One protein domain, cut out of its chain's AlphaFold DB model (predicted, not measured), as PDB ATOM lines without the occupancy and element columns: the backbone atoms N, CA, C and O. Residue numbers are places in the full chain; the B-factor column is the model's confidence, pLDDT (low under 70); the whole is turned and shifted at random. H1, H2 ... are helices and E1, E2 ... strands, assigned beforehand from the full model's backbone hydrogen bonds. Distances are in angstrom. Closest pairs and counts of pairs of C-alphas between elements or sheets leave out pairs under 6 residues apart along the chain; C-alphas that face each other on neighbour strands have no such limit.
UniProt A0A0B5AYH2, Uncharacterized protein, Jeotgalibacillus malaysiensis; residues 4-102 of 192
ATOM      1  N   ARG A   4      43.010   7.017  -0.482       92.56
ATOM      2  CA  ARG A   4      43.300   6.776  -1.907       92.56
ATOM      3  C   ARG A   4      44.701   7.249  -2.319       92.56
ATOM      4  O   ARG A   4      45.364   6.571  -3.084       92.56
ATOM      5  N   GLU A   5      45.151   8.384  -1.777       94.69
ATOM      6  CA  GLU A   5      46.456   8.970  -2.103       94.69
ATOM      7  C   GLU A   5      47.575   8.116  -1.501       94.69
ATOM      8  O   GLU A   5      48.588   7.911  -2.154       94.69
ATOM      9  N   ILE A   6      47.357   7.563  -0.302       93.69
ATOM     10  CA  ILE A   6      48.273   6.605   0.333       93.69
ATOM     11  C   ILE A   6      48.384   5.335  -0.515       93.69
ATOM     12  O   ILE A   6      49.486   4.922  -0.842       93.69
ATOM     13  N   ILE A   7      47.261   4.736  -0.919       93.62
ATOM     14  CA  ILE A   7      47.251   3.496  -1.717       93.62
ATOM     15  C   ILE A   7      47.983   3.667  -3.059       93.62
ATOM     16  O   ILE A   7      48.635   2.735  -3.530       93.62
ATOM     17  N   GLU A   8      47.857   4.842  -3.680       92.69
ATOM     18  CA  GLU A   8      48.501   5.178  -4.956       92.69
ATOM     19  C   GLU A   8      50.002   5.478  -4.818       92.69
ATOM     20  O   GLU A   8      50.738   5.308  -5.788       92.69
ATOM     21  N   GLN A   9      50.450   5.938  -3.646       94.75
ATOM     22  CA  GLN A   9      51.806   6.460  -3.431       94.75
ATOM     23  C   GLN A   9      52.645   5.643  -2.447       94.75
ATOM     24  O   GLN A   9      53.815   5.971  -2.261       94.75
ATOM     25  N   VAL A  10      52.077   4.616  -1.804       96.06
ATOM     26  CA  VAL A  10      52.824   3.762  -0.876       96.06
ATOM     27  C   VAL A  10      54.028   3.173  -1.600       96.06
ATOM     28  O   VAL A  10      53.930   2.660  -2.720       96.06
ATOM     29  N   GLU A  11      55.183   3.305  -0.964       95.88
ATOM     30  CA  GLU A  11      56.414   2.736  -1.473       95.88
ATOM     31  C   GLU A  11      56.303   1.207  -1.446       95.88
ATOM     32  O   GLU A  11      55.801   0.628  -0.488       95.88
ATOM     33  N   LYS A  12      56.729   0.560  -2.534       95.75
ATOM     34  CA  LYS A  12      56.754  -0.900  -2.669       95.75
ATOM     35  C   LYS A  12      58.201  -1.362  -2.738       95.75
ATOM     36  O   LYS A  12      58.714  -1.652  -3.818       95.75
ATOM     37  N   SER A  13      58.867  -1.348  -1.592       96.12
ATOM     38  CA  SER A  13      60.263  -1.761  -1.425       96.12
ATOM     39  C   SER A  13      60.402  -2.791  -0.306       96.12
ATOM     40  O   SER A  13      59.505  -2.912   0.530       96.12
ATOM     41  N   GLU A  14      61.541  -3.486  -0.253       94.50
ATOM     42  CA  GLU A  14      61.861  -4.456   0.810       94.50
ATOM     43  C   GLU A  14      61.743  -3.849   2.220       94.50
ATOM     44  O   GLU A  14      61.389  -4.540   3.166       94.50
ATOM     45  N   GLN A  15      61.997  -2.543   2.375       94.44
ATOM     46  CA  GLN A  15      61.887  -1.855   3.666       94.44
ATOM     47  C   GLN A  15      60.434  -1.701   4.137       94.44
ATOM     48  O   GLN A  15      60.158  -1.684   5.335       94.44
ATOM     49  N   THR A  16      59.516  -1.533   3.190       96.81
ATOM     50  CA  THR A  16      58.082  -1.364   3.457       96.81
ATOM     51  C   THR A  16      57.309  -2.668   3.378       96.81
ATOM     52  O   THR A  16      56.182  -2.726   3.855       96.81
ATOM     53  N   GLU A  17      57.876  -3.701   2.763       96.94
ATOM     54  CA  GLU A  17      57.218  -4.986   2.595       96.94
ATOM     55  C   GLU A  17      56.925  -5.628   3.955       96.94
ATOM     56  O   GLU A  17      57.751  -5.649   4.866       96.94
ATOM     57  N   SER A  18      55.706  -6.138   4.088       96.19
ATOM     58  CA  SER A  18      55.265  -6.914   5.235       96.19
ATOM     59  C   SER A  18      54.880  -8.303   4.769       96.19
ATOM     60  O   SER A  18      54.191  -8.474   3.758       96.19
ATOM     61  N   TRP A  19      55.272  -9.295   5.562       94.56
ATOM     62  CA  TRP A  19      54.761 -10.645   5.405       94.56
ATOM     63  C   TRP A  19      53.232 -10.652   5.561       94.56
ATOM     64  O   TRP A  19      52.675  -9.893   6.360       94.56
ATOM     65  N   VAL A  20      52.568 -11.484   4.759       95.88
ATOM     66  CA  VAL A  20      51.116 -11.673   4.783       95.88
ATOM     67  C   VAL A  20      50.811 -12.924   5.594       95.88
ATOM     68  O   VAL A  20      51.083 -14.035   5.131       95.88
ATOM     69  N   ASP A  21      50.196 -12.747   6.764       93.81
ATOM     70  CA  ASP A  21      49.621 -13.867   7.501       93.81
ATOM     71  C   ASP A  21      48.321 -14.314   6.832       93.81
ATOM     72  O   ASP A  21      47.272 -13.672   6.920       93.81
ATOM     73  N   VAL A  22      48.396 -15.428   6.109       94.44
ATOM     74  CA  VAL A  22      47.243 -15.965   5.387       94.44
ATOM     75  C   VAL A  22      46.151 -16.467   6.336       94.44
ATOM     76  O   VAL A  22      44.986 -16.443   5.951       94.44
ATOM     77  N   ASN A  23      46.498 -16.903   7.555       93.62
ATOM     78  CA  ASN A  23      45.512 -17.356   8.534       93.62
ATOM     79  C   ASN A  23      44.742 -16.172   9.114       93.62
ATOM     80  O   ASN A  23      43.526 -16.262   9.238       93.62
ATOM     81  N   GLU A  24      45.417 -15.059   9.394       93.44
ATOM     82  CA  GLU A  24      44.764 -13.835   9.877       93.44
ATOM     83  C   GLU A  24      43.800 -13.263   8.824       93.44
ATOM     84  O   GLU A  24      42.640 -12.969   9.114       93.44
ATOM     85  N   VAL A  25      44.227 -13.213   7.554       95.50
ATOM     86  CA  VAL A  25      43.345 -12.821   6.439       95.50
ATOM     87  C   VAL A  25      42.182 -13.806   6.267       95.50
ATOM     88  O   VAL A  25      41.067 -13.399   5.934       95.50
ATOM     89  N   ALA A  26      42.416 -15.106   6.466       95.19
ATOM     90  CA  ALA A  26      41.374 -16.123   6.384       95.19
ATOM     91  C   ALA A  26      40.326 -15.952   7.495       95.19
ATOM     92  O   ALA A  26      39.127 -15.966   7.198       95.19
ATOM     93  N   GLU A  27      40.766 -15.743   8.736       94.12
ATOM     94  CA  GLU A  27      39.909 -15.530   9.904       94.12
ATOM     95  C   GLU A  27      38.993 -14.316   9.725       94.12
ATOM     96  O   GLU A  27      37.773 -14.443   9.860       94.12
ATOM     97  N   GLU A  28      39.544 -13.181   9.286       94.75
ATOM     98  CA  GLU A  28      38.777 -11.972   8.953       94.75
ATOM     99  C   GLU A  28      37.689 -12.237   7.891       94.75
ATOM    100  O   GLU A  28      36.590 -11.682   7.927       94.75
ATOM    101  N   LEU A  29      37.954 -13.133   6.935       95.06
ATOM    102  CA  LEU A  29      37.004 -13.514   5.884       95.06
ATOM    103  C   LEU A  29      35.992 -14.587   6.332       95.06
ATOM    104  O   LEU A  29      35.230 -15.110   5.501       95.06
ATOM    105  N   GLY A  30      35.970 -14.914   7.628       93.06
ATOM    106  CA  GLY A  30      35.110 -15.928   8.228       93.06
ATOM    107  C   GLY A  30      35.503 -17.356   7.849       93.06
ATOM    108  O   GLY A  30      34.642 -18.236   7.783       93.06
ATOM    109  N   LEU A  31      36.776 -17.580   7.520       90.50
ATOM    110  CA  LEU A  31      37.364 -18.904   7.336       90.50
ATOM    111  C   LEU A  31      38.091 -19.308   8.628       90.50
ATOM    112  O   LEU A  31      38.454 -18.463   9.435       90.50
ATOM    113  N   GLY A  32      38.274 -20.604   8.868       84.62
ATOM    114  CA  GLY A  32      39.031 -21.067  10.035       84.62
ATOM    115  C   GLY A  32      40.544 -21.017   9.810       84.62
ATOM    116  O   GLY A  32      41.009 -20.913   8.673       84.62
ATOM    117  N   TYR A  33      41.307 -21.193  10.889       82.94
ATOM    118  CA  TYR A  33      42.721 -21.563  10.797       82.94
ATOM    119  C   TYR A  33      42.885 -22.860   9.996       82.94
ATOM    120  O   TYR A  33      42.111 -23.807  10.167       82.94
ATOM    121  N   GLY A  34      43.900 -22.918   9.135       82.19
ATOM    122  CA  GLY A  34      44.110 -24.054   8.241       82.19
ATOM    123  C   GLY A  34      45.541 -24.173   7.722       82.19
ATOM    124  O   GLY A  34      46.348 -23.252   7.834       82.19
ATOM    125  N   ASP A  35      45.863 -25.329   7.131       85.94
ATOM    126  CA  ASP A  35      47.095 -25.514   6.350       85.94
ATOM    127  C   ASP A  35      46.902 -24.896   4.962       85.94
ATOM    128  O   ASP A  35      46.600 -25.562   3.967       85.94
ATOM    129  N   TYR A  36      47.018 -23.575   4.924       89.25
ATOM    130  CA  TYR A  36      47.049 -22.820   3.686       89.25
ATOM    131  C   TYR A  36      48.436 -22.933   3.032       89.25
ATOM    132  O   TYR A  36      49.484 -22.938   3.683       89.25
ATOM    133  N   GLY A  37      48.453 -23.025   1.705       88.56
ATOM    134  CA  GLY A  37      49.650 -22.848   0.893       88.56
ATOM    135  C   GLY A  37      50.207 -21.424   0.952       88.56
ATOM    136  O   GLY A  37      49.615 -20.518   1.535       88.56
ATOM    137  N   SER A  38      51.363 -21.232   0.314       89.75
ATOM    138  CA  SER A  38      52.005 -19.918   0.217       89.75
ATOM    139  C   SER A  38      51.114 -18.932  -0.559       89.75
ATOM    140  O   SER A  38      50.725 -19.244  -1.691       89.75
ATOM    141  N   PRO A  39      50.789 -17.748  -0.007       92.75
ATOM    142  CA  PRO A  39      49.921 -16.775  -0.662       92.75
ATOM    143  C   PRO A  39      50.692 -15.892  -1.664       92.75
ATOM    144  O   PRO A  39      50.685 -14.673  -1.547       92.75
ATOM    145  N   GLU A  40      51.343 -16.480  -2.673       94.50
ATOM    146  CA  GLU A  40      52.257 -15.778  -3.609       94.50
ATOM    147  C   GLU A  40      51.643 -14.583  -4.363       94.50
ATOM    148  O   GLU A  40      52.364 -13.728  -4.875       94.50
ATOM    149  N   ARG A  41      50.310 -14.523  -4.467       96.94
ATOM    150  CA  ARG A  41      49.594 -13.438  -5.157       96.94
ATOM    151  C   ARG A  41      49.192 -12.299  -4.225       96.94
ATOM    152  O   ARG A  41      48.755 -11.261  -4.726       96.94
ATOM    153  N   LEU A  42      49.296 -12.498  -2.910       97.31
ATOM    154  CA  LEU A  42      49.055 -11.467  -1.912       97.31
ATOM    155  C   LEU A  42      50.378 -10.862  -1.462       97.31
ATOM    156  O   LEU A  42      51.306 -11.562  -1.074       97.31
ATOM    157  N   SER A  43      50.426  -9.540  -1.457       97.62
ATOM    158  CA  SER A  43      51.517  -8.774  -0.865       97.62
ATOM    159  C   SER A  43      50.951  -7.690   0.036       97.62
ATOM    160  O   SER A  43      49.803  -7.261  -0.123       97.62
ATOM    161  N   SER A  44      51.746  -7.241   1.004       98.00
ATOM    162  CA  SER A  44      51.365  -6.130   1.867       98.00
ATOM    163  C   SER A  44      52.544  -5.198   2.108       98.00
ATOM    164  O   SER A  44      53.689  -5.639   2.152       98.00
ATOM    165  N   TYR A  45      52.257  -3.903   2.227       98.38
ATOM    166  CA  TYR A  45      53.272  -2.870   2.423       98.38
ATOM    167  C   TYR A  45      52.846  -1.903   3.524       98.38
ATOM    168  O   TYR A  45      51.726  -1.383   3.500       98.38
ATOM    169  N   TYR A  46      53.742  -1.640   4.468       98.25
ATOM    170  CA  TYR A  46      53.580  -0.621   5.490       98.25
ATOM    171  C   TYR A  46      53.606   0.776   4.870       98.25
ATOM    172  O   TYR A  46      54.552   1.150   4.183       98.25
ATOM    173  N   PHE A  47      52.600   1.587   5.192       97.25
ATOM    174  CA  PHE A  47      52.634   3.038   4.951       97.25
ATOM    175  C   PHE A  47      52.831   3.845   6.243       97.25
ATOM    176  O   PHE A  47      52.961   5.068   6.215       97.25
ATOM    177  N   GLY A  48      52.866   3.155   7.379       96.75
ATOM    178  CA  GLY A  48      53.326   3.669   8.659       96.75
ATOM    179  C   GLY A  48      53.542   2.499   9.607       96.75
ATOM    180  O   GLY A  48      52.630   1.699   9.788       96.75
ATOM    181  N   SER A  49      54.727   2.386  10.198       97.19
ATOM    182  CA  SER A  49      55.072   1.277  11.086       97.19
ATOM    183  C   SER A  49      55.901   1.736  12.279       97.19
ATOM    184  O   SER A  49      56.514   2.806  12.267       97.19
ATOM    185  N   TRP A  50      55.878   0.936  13.338       96.81
ATOM    186  CA  TRP A  50      56.706   1.107  14.527       96.81
ATOM    187  C   TRP A  50      56.985  -0.252  15.168       96.81
ATOM    188  O   TRP A  50      56.310  -1.243  14.894       96.81
ATOM    189  N   THR A  51      57.983  -0.296  16.046       96.44
ATOM    190  CA  THR A  51      58.314  -1.507  16.800       96.44
ATOM    191  C   THR A  51      57.488  -1.573  18.083       96.44
ATOM    192  O   THR A  51      57.558  -0.679  18.926       96.44
ATOM    193  N   SER A  52      56.730  -2.653  18.247       94.75
ATOM    194  CA  SER A  52      56.094  -3.045  19.503       94.75
ATOM    195  C   SER A  52      56.880  -4.218  20.078       94.75
ATOM    196  O   SER A  52      56.800  -5.314  19.533       94.75
ATOM    197  N   THR A  53      57.616  -3.983  21.171       92.25
ATOM    198  CA  THR A  53      58.602  -4.914  21.761       92.25
ATOM    199  C   THR A  53      59.672  -5.368  20.766       92.25
ATOM    200  O   THR A  53      60.737  -4.767  20.695       92.25
ATOM    201  N   ASP A  54      59.375  -6.406  20.002       92.50
ATOM    202  CA  ASP A  54      60.256  -7.175  19.125       92.50
ATOM    203  C   ASP A  54      59.610  -7.446  17.755       92.50
ATOM    204  O   ASP A  54      60.182  -8.159  16.938       92.50
ATOM    205  N   GLU A  55      58.440  -6.858  17.486       92.38
ATOM    206  CA  GLU A  55      57.691  -7.035  16.243       92.38
ATOM    207  C   GLU A  55      57.344  -5.682  15.612       92.38
ATOM    208  O   GLU A  55      57.035  -4.708  16.308       92.38
ATOM    209  N   THR A  56      57.426  -5.607  14.284       95.00
ATOM    210  CA  THR A  56      56.990  -4.431  13.528       95.00
ATOM    211  C   THR A  56      55.486  -4.510  13.338       95.00
ATOM    212  O   THR A  56      54.992  -5.466  12.756       95.00
ATOM    213  N   VAL A  57      54.774  -3.487  13.800       96.56
ATOM    214  CA  VAL A  57      53.324  -3.343  13.628       96.56
ATOM    215  C   VAL A  57      53.017  -2.018  12.937       96.56
ATOM    216  O   VAL A  57      53.894  -1.160  12.790       96.56
ATOM    217  N   GLY A  58      51.768  -1.821  12.524       97.19
ATOM    218  CA  GLY A  58      51.307  -0.523  12.054       97.19
ATOM    219  C   GLY A  58      50.192  -0.605  11.035       97.19
ATOM    220  O   GLY A  58      49.259  -1.387  11.185       97.19
ATOM    221  N   TYR A  59      50.267   0.250  10.022       98.06
ATOM    222  CA  TYR A  59      49.275   0.365   8.967       98.06
ATOM    223  C   TYR A  59      49.805  -0.191   7.653       98.06
ATOM    224  O   TYR A  59      50.864   0.240   7.182       98.06
ATOM    225  N   LYS A  60      49.042  -1.095   7.036       98.06
ATOM    226  CA  LYS A  60      49.430  -1.772   5.794       98.06
ATOM    227  C   LYS A  60      48.418  -1.519   4.681       98.06
ATOM    228  O   LYS A  60      47.232  -1.305   4.938       98.06
ATOM    229  N   VAL A  61      48.880  -1.576   3.434       98.31
ATOM    230  CA  VAL A  61      48.034  -1.759   2.246       98.31
ATOM    231  C   VAL A  61      48.280  -3.156   1.694       98.31
ATOM    232  O   VAL A  61      49.428  -3.524   1.459       98.31
ATOM    233  N   TYR A  62      47.208  -3.908   1.456       98.31
ATOM    234  CA  TYR A  62      47.256  -5.237   0.849       98.31
ATOM    235  C   TYR A  62      46.958  -5.156  -0.640       98.31
ATOM    236  O   TYR A  62      46.080  -4.396  -1.069       98.31
ATOM    237  N   TYR A  63      47.635  -5.996  -1.415       98.06
ATOM    238  CA  TYR A  63      47.446  -6.135  -2.850       98.06
ATOM    239  C   TYR A  63      47.224  -7.600  -3.222       98.06
ATOM    240  O   TYR A  63      47.940  -8.465  -2.736       98.06
ATOM    241  N   LEU A  64      46.271  -7.862  -4.119       97.88
ATOM    242  CA  LEU A  64      46.118  -9.139  -4.820       97.88
ATOM    243  C   LEU A  64      46.443  -8.905  -6.296       97.88
ATOM    244  O   LEU A  64      45.839  -8.030  -6.920       97.88
ATOM    245  N   ASP A  65      47.411  -9.637  -6.848       97.12
ATOM    246  CA  ASP A  65      47.911  -9.430  -8.220       97.12
ATOM    247  C   ASP A  65      48.217  -7.948  -8.520       97.12
ATOM    248  O   ASP A  65      47.806  -7.390  -9.541       97.12
ATOM    249  N   GLN A  66      48.903  -7.278  -7.589       95.19
ATOM    250  CA  GLN A  66      49.262  -5.856  -7.665       95.19
ATOM    251  C   GLN A  66      48.090  -4.859  -7.628       95.19
ATOM    252  O   GLN A  66      48.324  -3.651  -7.737       95.19
ATOM    253  N   LYS A  67      46.847  -5.309  -7.414       97.19
ATOM    254  CA  LYS A  67      45.674  -4.440  -7.224       97.19
ATOM    255  C   LYS A  67      45.383  -4.258  -5.740       97.19
ATOM    256  O   LYS A  67      45.364  -5.254  -5.027       97.19
ATOM    257  N   PRO A  68      45.147  -3.028  -5.256       97.38
ATOM    258  CA  PRO A  68      44.884  -2.809  -3.842       97.38
ATOM    259  C   PRO A  68      43.552  -3.453  -3.453       97.38
ATOM    260  O   PRO A  68      42.565  -3.315  -4.178       97.38
ATOM    261  N   VAL A  69      43.528  -4.149  -2.315       98.12
ATOM    262  CA  VAL A  69      42.345  -4.895  -1.861       98.12
ATOM    263  C   VAL A  69      41.839  -4.489  -0.481       98.12
ATOM    264  O   VAL A  69      40.624  -4.442  -0.260       98.12
ATOM    265  N   ALA A  70      42.748  -4.128   0.422       98.19
ATOM    266  CA  ALA A  70      42.425  -3.714   1.779       98.19
ATOM    267  C   ALA A  70      43.495  -2.778   2.342       98.19
ATOM    268  O   ALA A  70      44.623  -2.723   1.847       98.19
ATOM    269  N   ILE A  71      43.130  -2.076   3.407       97.81
ATOM    270  CA  ILE A  71      44.080  -1.506   4.361       97.81
ATOM    271  C   ILE A  71      43.859  -2.161   5.718       97.81
ATOM    272  O   ILE A  71      42.748  -2.609   6.006       97.81
ATOM    273  N   SER A  72      44.880  -2.171   6.557       98.06
ATOM    274  CA  SER A  72      44.769  -2.692   7.914       98.06
ATOM    275  C   SER A  72      45.430  -1.780   8.939       98.06
ATOM    276  O   SER A  72      46.179  -0.855   8.599       98.06
ATOM    277  N   THR A  73      45.144  -2.048  10.209       97.69
ATOM    278  CA  THR A  73      45.876  -1.472  11.331       97.69
ATOM    279  C   THR A  73      46.061  -2.494  12.439       97.69
ATOM    280  O   THR A  73      45.111  -3.159  12.840       97.69
ATOM    281  N   GLN A  74      47.277  -2.561  12.966       97.38
ATOM    282  CA  GLN A  74      47.610  -3.310  14.166       97.38
ATOM    283  C   GLN A  74      48.344  -2.377  15.130       97.38
ATOM    284  O   GLN A  74      49.403  -1.835  14.810       97.38
ATOM    285  N   THR A  75      47.767  -2.145  16.311       95.94
ATOM    286  CA  THR A  75      48.291  -1.129  17.241       95.94
ATOM    287  C   THR A  75      49.411  -1.633  18.155       95.94
ATOM    288  O   THR A  75      50.128  -0.835  18.759       95.94
ATOM    289  N   GLY A  76      49.573  -2.949  18.273       93.88
ATOM    290  CA  GLY A  76      50.579  -3.593  19.108       93.88
ATOM    291  C   GLY A  76      50.661  -5.084  18.806       93.88
ATOM    292  O   GLY A  76      49.717  -5.656  18.276       93.88
ATOM    293  N   ARG A  77      51.776  -5.721  19.179       92.44
ATOM    294  CA  ARG A  77      52.066  -7.134  18.864       92.44
ATOM    295  C   ARG A  77      50.984  -8.126  19.320       92.44
ATOM    296  O   ARG A  77      50.801  -9.176  18.728       92.44
ATOM    297  N   LYS A  78      50.307  -7.818  20.428       92.88
ATOM    298  CA  LYS A  78      49.244  -8.657  21.016       92.88
ATOM    299  C   LYS A  78      47.839  -8.135  20.707       92.88
ATOM    300  O   LYS A  78      46.896  -8.490  21.408       92.88
ATOM    301  N   SER A  79      47.727  -7.211  19.760       92.50
ATOM    302  CA  SER A  79      46.455  -6.690  19.275       92.50
ATOM    303  C   SER A  79      46.125  -7.352  17.949       92.50
ATOM    304  O   SER A  79      47.027  -7.582  17.143       92.50
ATOM    305  N   ASP A  80      44.838  -7.583  17.730       92.62
ATOM    306  CA  ASP A  80      44.326  -8.071  16.456       92.62
ATOM    307  C   ASP A  80      44.598  -7.042  15.347       92.62
ATOM    308  O   ASP A  80      44.561  -5.823  15.585       92.62
ATOM    309  N   GLU A  81      44.865  -7.515  14.131       95.75
ATOM    310  CA  GLU A  81      44.875  -6.665  12.949       95.75
ATOM    311  C   GLU A  81      43.440  -6.409  12.468       95.75
ATOM    312  O   GLU A  81      42.661  -7.322  12.207       95.75
ATOM    313  N   ILE A  82      43.069  -5.134  12.339       96.94
ATOM    314  CA  ILE A  82      41.731  -4.729  11.895       96.94
ATOM    315  C   ILE A  82      41.784  -4.381  10.411       96.94
ATOM    316  O   ILE A  82      42.503  -3.455  10.022       96.94
ATOM    317  N   PHE A  83      40.976  -5.059   9.594       97.81
ATOM    318  CA  PHE A  83      40.930  -4.873   8.144       97.81
ATOM    319  C   PHE A  83      39.805  -3.934   7.691       97.81
ATOM    320  O   PHE A  83      38.688  -3.931   8.204       97.81
ATOM    321  N   TYR A  84      40.094  -3.159   6.648       97.50
ATOM    322  CA  TYR A  84      39.133  -2.322   5.937       97.50
ATOM    323  C   TYR A  84      39.228  -2.608   4.439       97.50
ATOM    324  O   TYR A  84      40.159  -2.186   3.746       97.50
ATOM    325  N   TRP A  85      38.234  -3.329   3.931       97.56
ATOM    326  CA  TRP A  85      38.178  -3.772   2.542       97.56
ATOM    327  C   TRP A  85      37.667  -2.682   1.600       97.56
ATOM    328  O   TRP A  85      36.708  -1.972   1.905       97.56
ATOM    329  N   LEU A  86      38.264  -2.580   0.408       96.38
ATOM    330  CA  LEU A  86      37.919  -1.514  -0.542       96.38
ATOM    331  C   LEU A  86      36.547  -1.700  -1.201       96.38
ATOM    332  O   LEU A  86      35.928  -0.728  -1.633       96.38
ATOM    333  N   SER A  87      36.067  -2.941  -1.308       96.44
ATOM    334  CA  SER A  87      34.703  -3.243  -1.748       96.44
ATOM    335  C   SER A  87      34.307  -4.683  -1.427       96.44
ATOM    336  O   SER A  87      35.157  -5.562  -1.305       96.44
ATOM    337  N   GLN A  88      33.003  -4.965  -1.411       96.06
ATOM    338  CA  GLN A  88      32.504  -6.340  -1.289       96.06
ATOM    339  C   GLN A  88      32.919  -7.249  -2.457       96.06
ATOM    340  O   GLN A  88      33.057  -8.456  -2.275       96.06
ATOM    341  N   ALA A  89      33.085  -6.701  -3.666       97.12
ATOM    342  CA  ALA A  89      33.524  -7.482  -4.822       97.12
ATOM    343  C   ALA A  89      34.953  -8.001  -4.616       97.12
ATOM    344  O   ALA A  89      35.217  -9.181  -4.828       97.12
ATOM    345  N   VAL A  90      35.827  -7.134  -4.106       96.69
ATOM    346  CA  VAL A  90      37.209  -7.467  -3.755       96.69
ATOM    347  C   VAL A  90      37.272  -8.496  -2.625       96.69
ATOM    348  O   VAL A  90      38.020  -9.462  -2.730       96.69
ATOM    349  N   VAL A  91      36.439  -8.361  -1.586       97.31
ATOM    350  CA  VAL A  91      36.336  -9.363  -0.504       97.31
ATOM    351  C   VAL A  91      36.061 -10.758  -1.070       97.31
ATOM    352  O   VAL A  91      36.704 -11.729  -0.683       97.31
ATOM    353  N   LYS A  92      35.127 -10.873  -2.023       97.12
ATOM    354  CA  LYS A  92      34.789 -12.156  -2.662       97.12
ATOM    355  C   LYS A  92      35.941 -12.722  -3.492       97.12
ATOM    356  O   LYS A  92      36.113 -13.940  -3.517       97.12
ATOM    357  N   GLU A  93      36.701 -11.860  -4.160       97.62
ATOM    358  CA  GLU A  93      37.874 -12.244  -4.951       97.62
ATOM    359  C   GLU A  93      38.977 -12.801  -4.045       97.62
ATOM    360  O   GLU A  93      39.426 -13.931  -4.247       97.62
ATOM    361  N   VAL A  94      39.330 -12.067  -2.987       97.44
ATOM    362  CA  VAL A  94      40.349 -12.495  -2.021       97.44
ATOM    363  C   VAL A  94      39.905 -13.761  -1.296       97.44
ATOM    364  O   VAL A  94      40.663 -14.722  -1.247       97.44
ATOM    365  N   ARG A  95      38.654 -13.841  -0.833       97.00
ATOM    366  CA  ARG A  95      38.126 -15.051  -0.184       97.00
ATOM    367  C   ARG A  95      38.206 -16.284  -1.082       97.00
ATOM    368  O   ARG A  95      38.582 -17.353  -0.614       97.00
ATOM    369  N   SER A  96      37.870 -16.143  -2.363       96.00
ATOM    370  CA  SER A  96      38.005 -17.236  -3.337       96.00
ATOM    371  C   SER A  96      39.462 -17.674  -3.494       96.00
ATOM    372  O   SER A  96      39.738 -18.870  -3.563       96.00
ATOM    373  N   TYR A  97      40.394 -16.718  -3.506       97.00
ATOM    374  CA  TYR A  97      41.820 -17.016  -3.554       97.00
ATOM    375  C   TYR A  97      42.301 -17.746  -2.295       97.00
ATOM    376  O   TYR A  97      42.921 -18.797  -2.422       97.00
ATOM    377  N   ILE A  98      41.955 -17.274  -1.095       95.56
ATOM    378  CA  ILE A  98      42.340 -17.936   0.162       95.56
ATOM    379  C   ILE A  98      41.825 -19.382   0.214       95.56
ATOM    380  O   ILE A  98      42.576 -20.287   0.562       95.56
ATOM    381  N   ILE A  99      40.583 -19.637  -0.216       93.38
ATOM    382  CA  ILE A  99      40.039 -21.004  -0.304       93.38
ATOM    383  C   ILE A  99      40.865 -21.876  -1.255       93.38
ATOM    384  O   ILE A  99      41.108 -23.041  -0.957       93.38
ATOM    385  N   SER A 100      41.338 -21.322  -2.375       93.06
ATOM    386  CA  SER A 100      42.186 -22.062  -3.321       93.06
ATOM    387  C   SER A 100      43.561 -22.444  -2.758       93.06
ATOM    388  O   SER A 100      44.222 -23.310  -3.322       93.06
ATOM    389  N   LEU A 101      43.987 -21.814  -1.655       92.06
ATOM    390  CA  LEU A 101      45.227 -22.152  -0.956       92.06
ATOM    391  C   LEU A 101      45.059 -23.315   0.024       92.06
ATOM    392  O   LEU A 101      46.070 -23.812   0.512       92.06
ATOM    393  N   ILE A 102      43.833 -23.742   0.339       88.62
ATOM    394  CA  ILE A 102      43.607 -24.871   1.246       88.62
ATOM    395  C   ILE A 102      44.232 -26.113   0.616       88.62
ATOM    396  O   ILE A 102      43.797 -26.574  -0.440       88.62
TER     397      ILE A 102
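What this domain is: This is residues 4 to 102 of the 192 residues of an uncharacterized protein of Jeotgalibacillus malaysiensis (UniProt A0A0B5AYH2). An antiparallel sheet of four strands is folded over along its length where E1 and E2 bend sharply, with H2 and H3 on the inner side of the fold and the short helix H1 across its outer side. H3 runs across the sheet over E3, while H2 only grazes the sheet, and two long links without named elements, residues 10 to 21 and 29 to 41, run round the body. The printed part has 99 residues with three named helices and four named strands, in the order H1 H2 E1 E2 E3 E4 H3. The sheet's order is E1 E2 E3 E4, and the class is mixed, helices and strands. The whole is compact, with a radius of gyration of the C-alphas of 13.0 A, and rounded, spanning 32 by 29 by 22 A.

How they stand to each other: H1, residues 4 to 9, is on the sheet formed by E1, residues 42 to 52, E2, residues 55 to 64, E3, residues 67 to 73, and E4, residues 82 to 85. H1 lies over E2 at a height over the sheet of 9.3 A and runs across the strands, at 85 degrees to E2 on the local plane; its closest C-alphas to E2 are those of Ile 7 and Val 61, 6.6 A apart. After H1, residues 17 to 18 pair antiparallel with residues 44 to 45 of E1. H2, residues 22 to 28, only grazes the sheet; the closest C-alphas of H2 and E4 are those of Glu 28 and Phe 83, 7.5 A apart. The four strands form a meander, each the antiparallel neighbour of the one before, and each successive pair is a hairpin. The sheet is strongly twisted; E1 bends by 85 degrees at residue 48 and E2 by 79 degrees at residue 58. Between E1 and E2, N 47 and O 59 are within hydrogen-bond range at 3.0 A, as are N 57 and O 50 at 2.9 A. Between E2 and E3, N 62 and O 70 are 2.9 A apart, and between E3 and E4, N 84 and O 71 are 2.8 A apart, both within that range. H3, residues 88 to 100, lies over E3 at a height over the sheet of 9.3 A and runs across the strands, at 90 degrees to E3 on the local plane; the closest C-alphas of the two are those of Val 69 and Val 90, 6.0 A apart. H2 and H3 only just touch, with 3 pairs of C-alphas within 8 A, made on H3 by residues 95 to 98 alone; the closest are those of Ala 26 and Ile 98, 6.6 A apart. Their lines stand at a steep tilt of 44 degrees, opposite ways. H1 and H3 are apart. In H1, H2 and H3, every O i to N i+4 pair is within hydrogen-bond range.

Where its parts are: H1 begins at C-alpha 4, (43.300, 6.776, -1.907). H2 measures 10.0 A from first to last C-alpha. E1 and E2 each measure 24.1 A, and E1 begins at C-alpha 42, (49.055, -11.467, -1.912). E3 measures 18.8 A and E4 10.1 A. H3 measures 18.6 A and ends at C-alpha 100, (42.186, -22.062, -3.321).

The domain as a whole: The two C-alphas farthest apart are those of Thr 53 and Ala 89, 36.6 A. The printed part has no cut. The links from H1 to H2 and from H2 to E1 are long, with 12 and 13 residues. The mean pLDDT of the printed part is 95.0, and no printed residue is under 70.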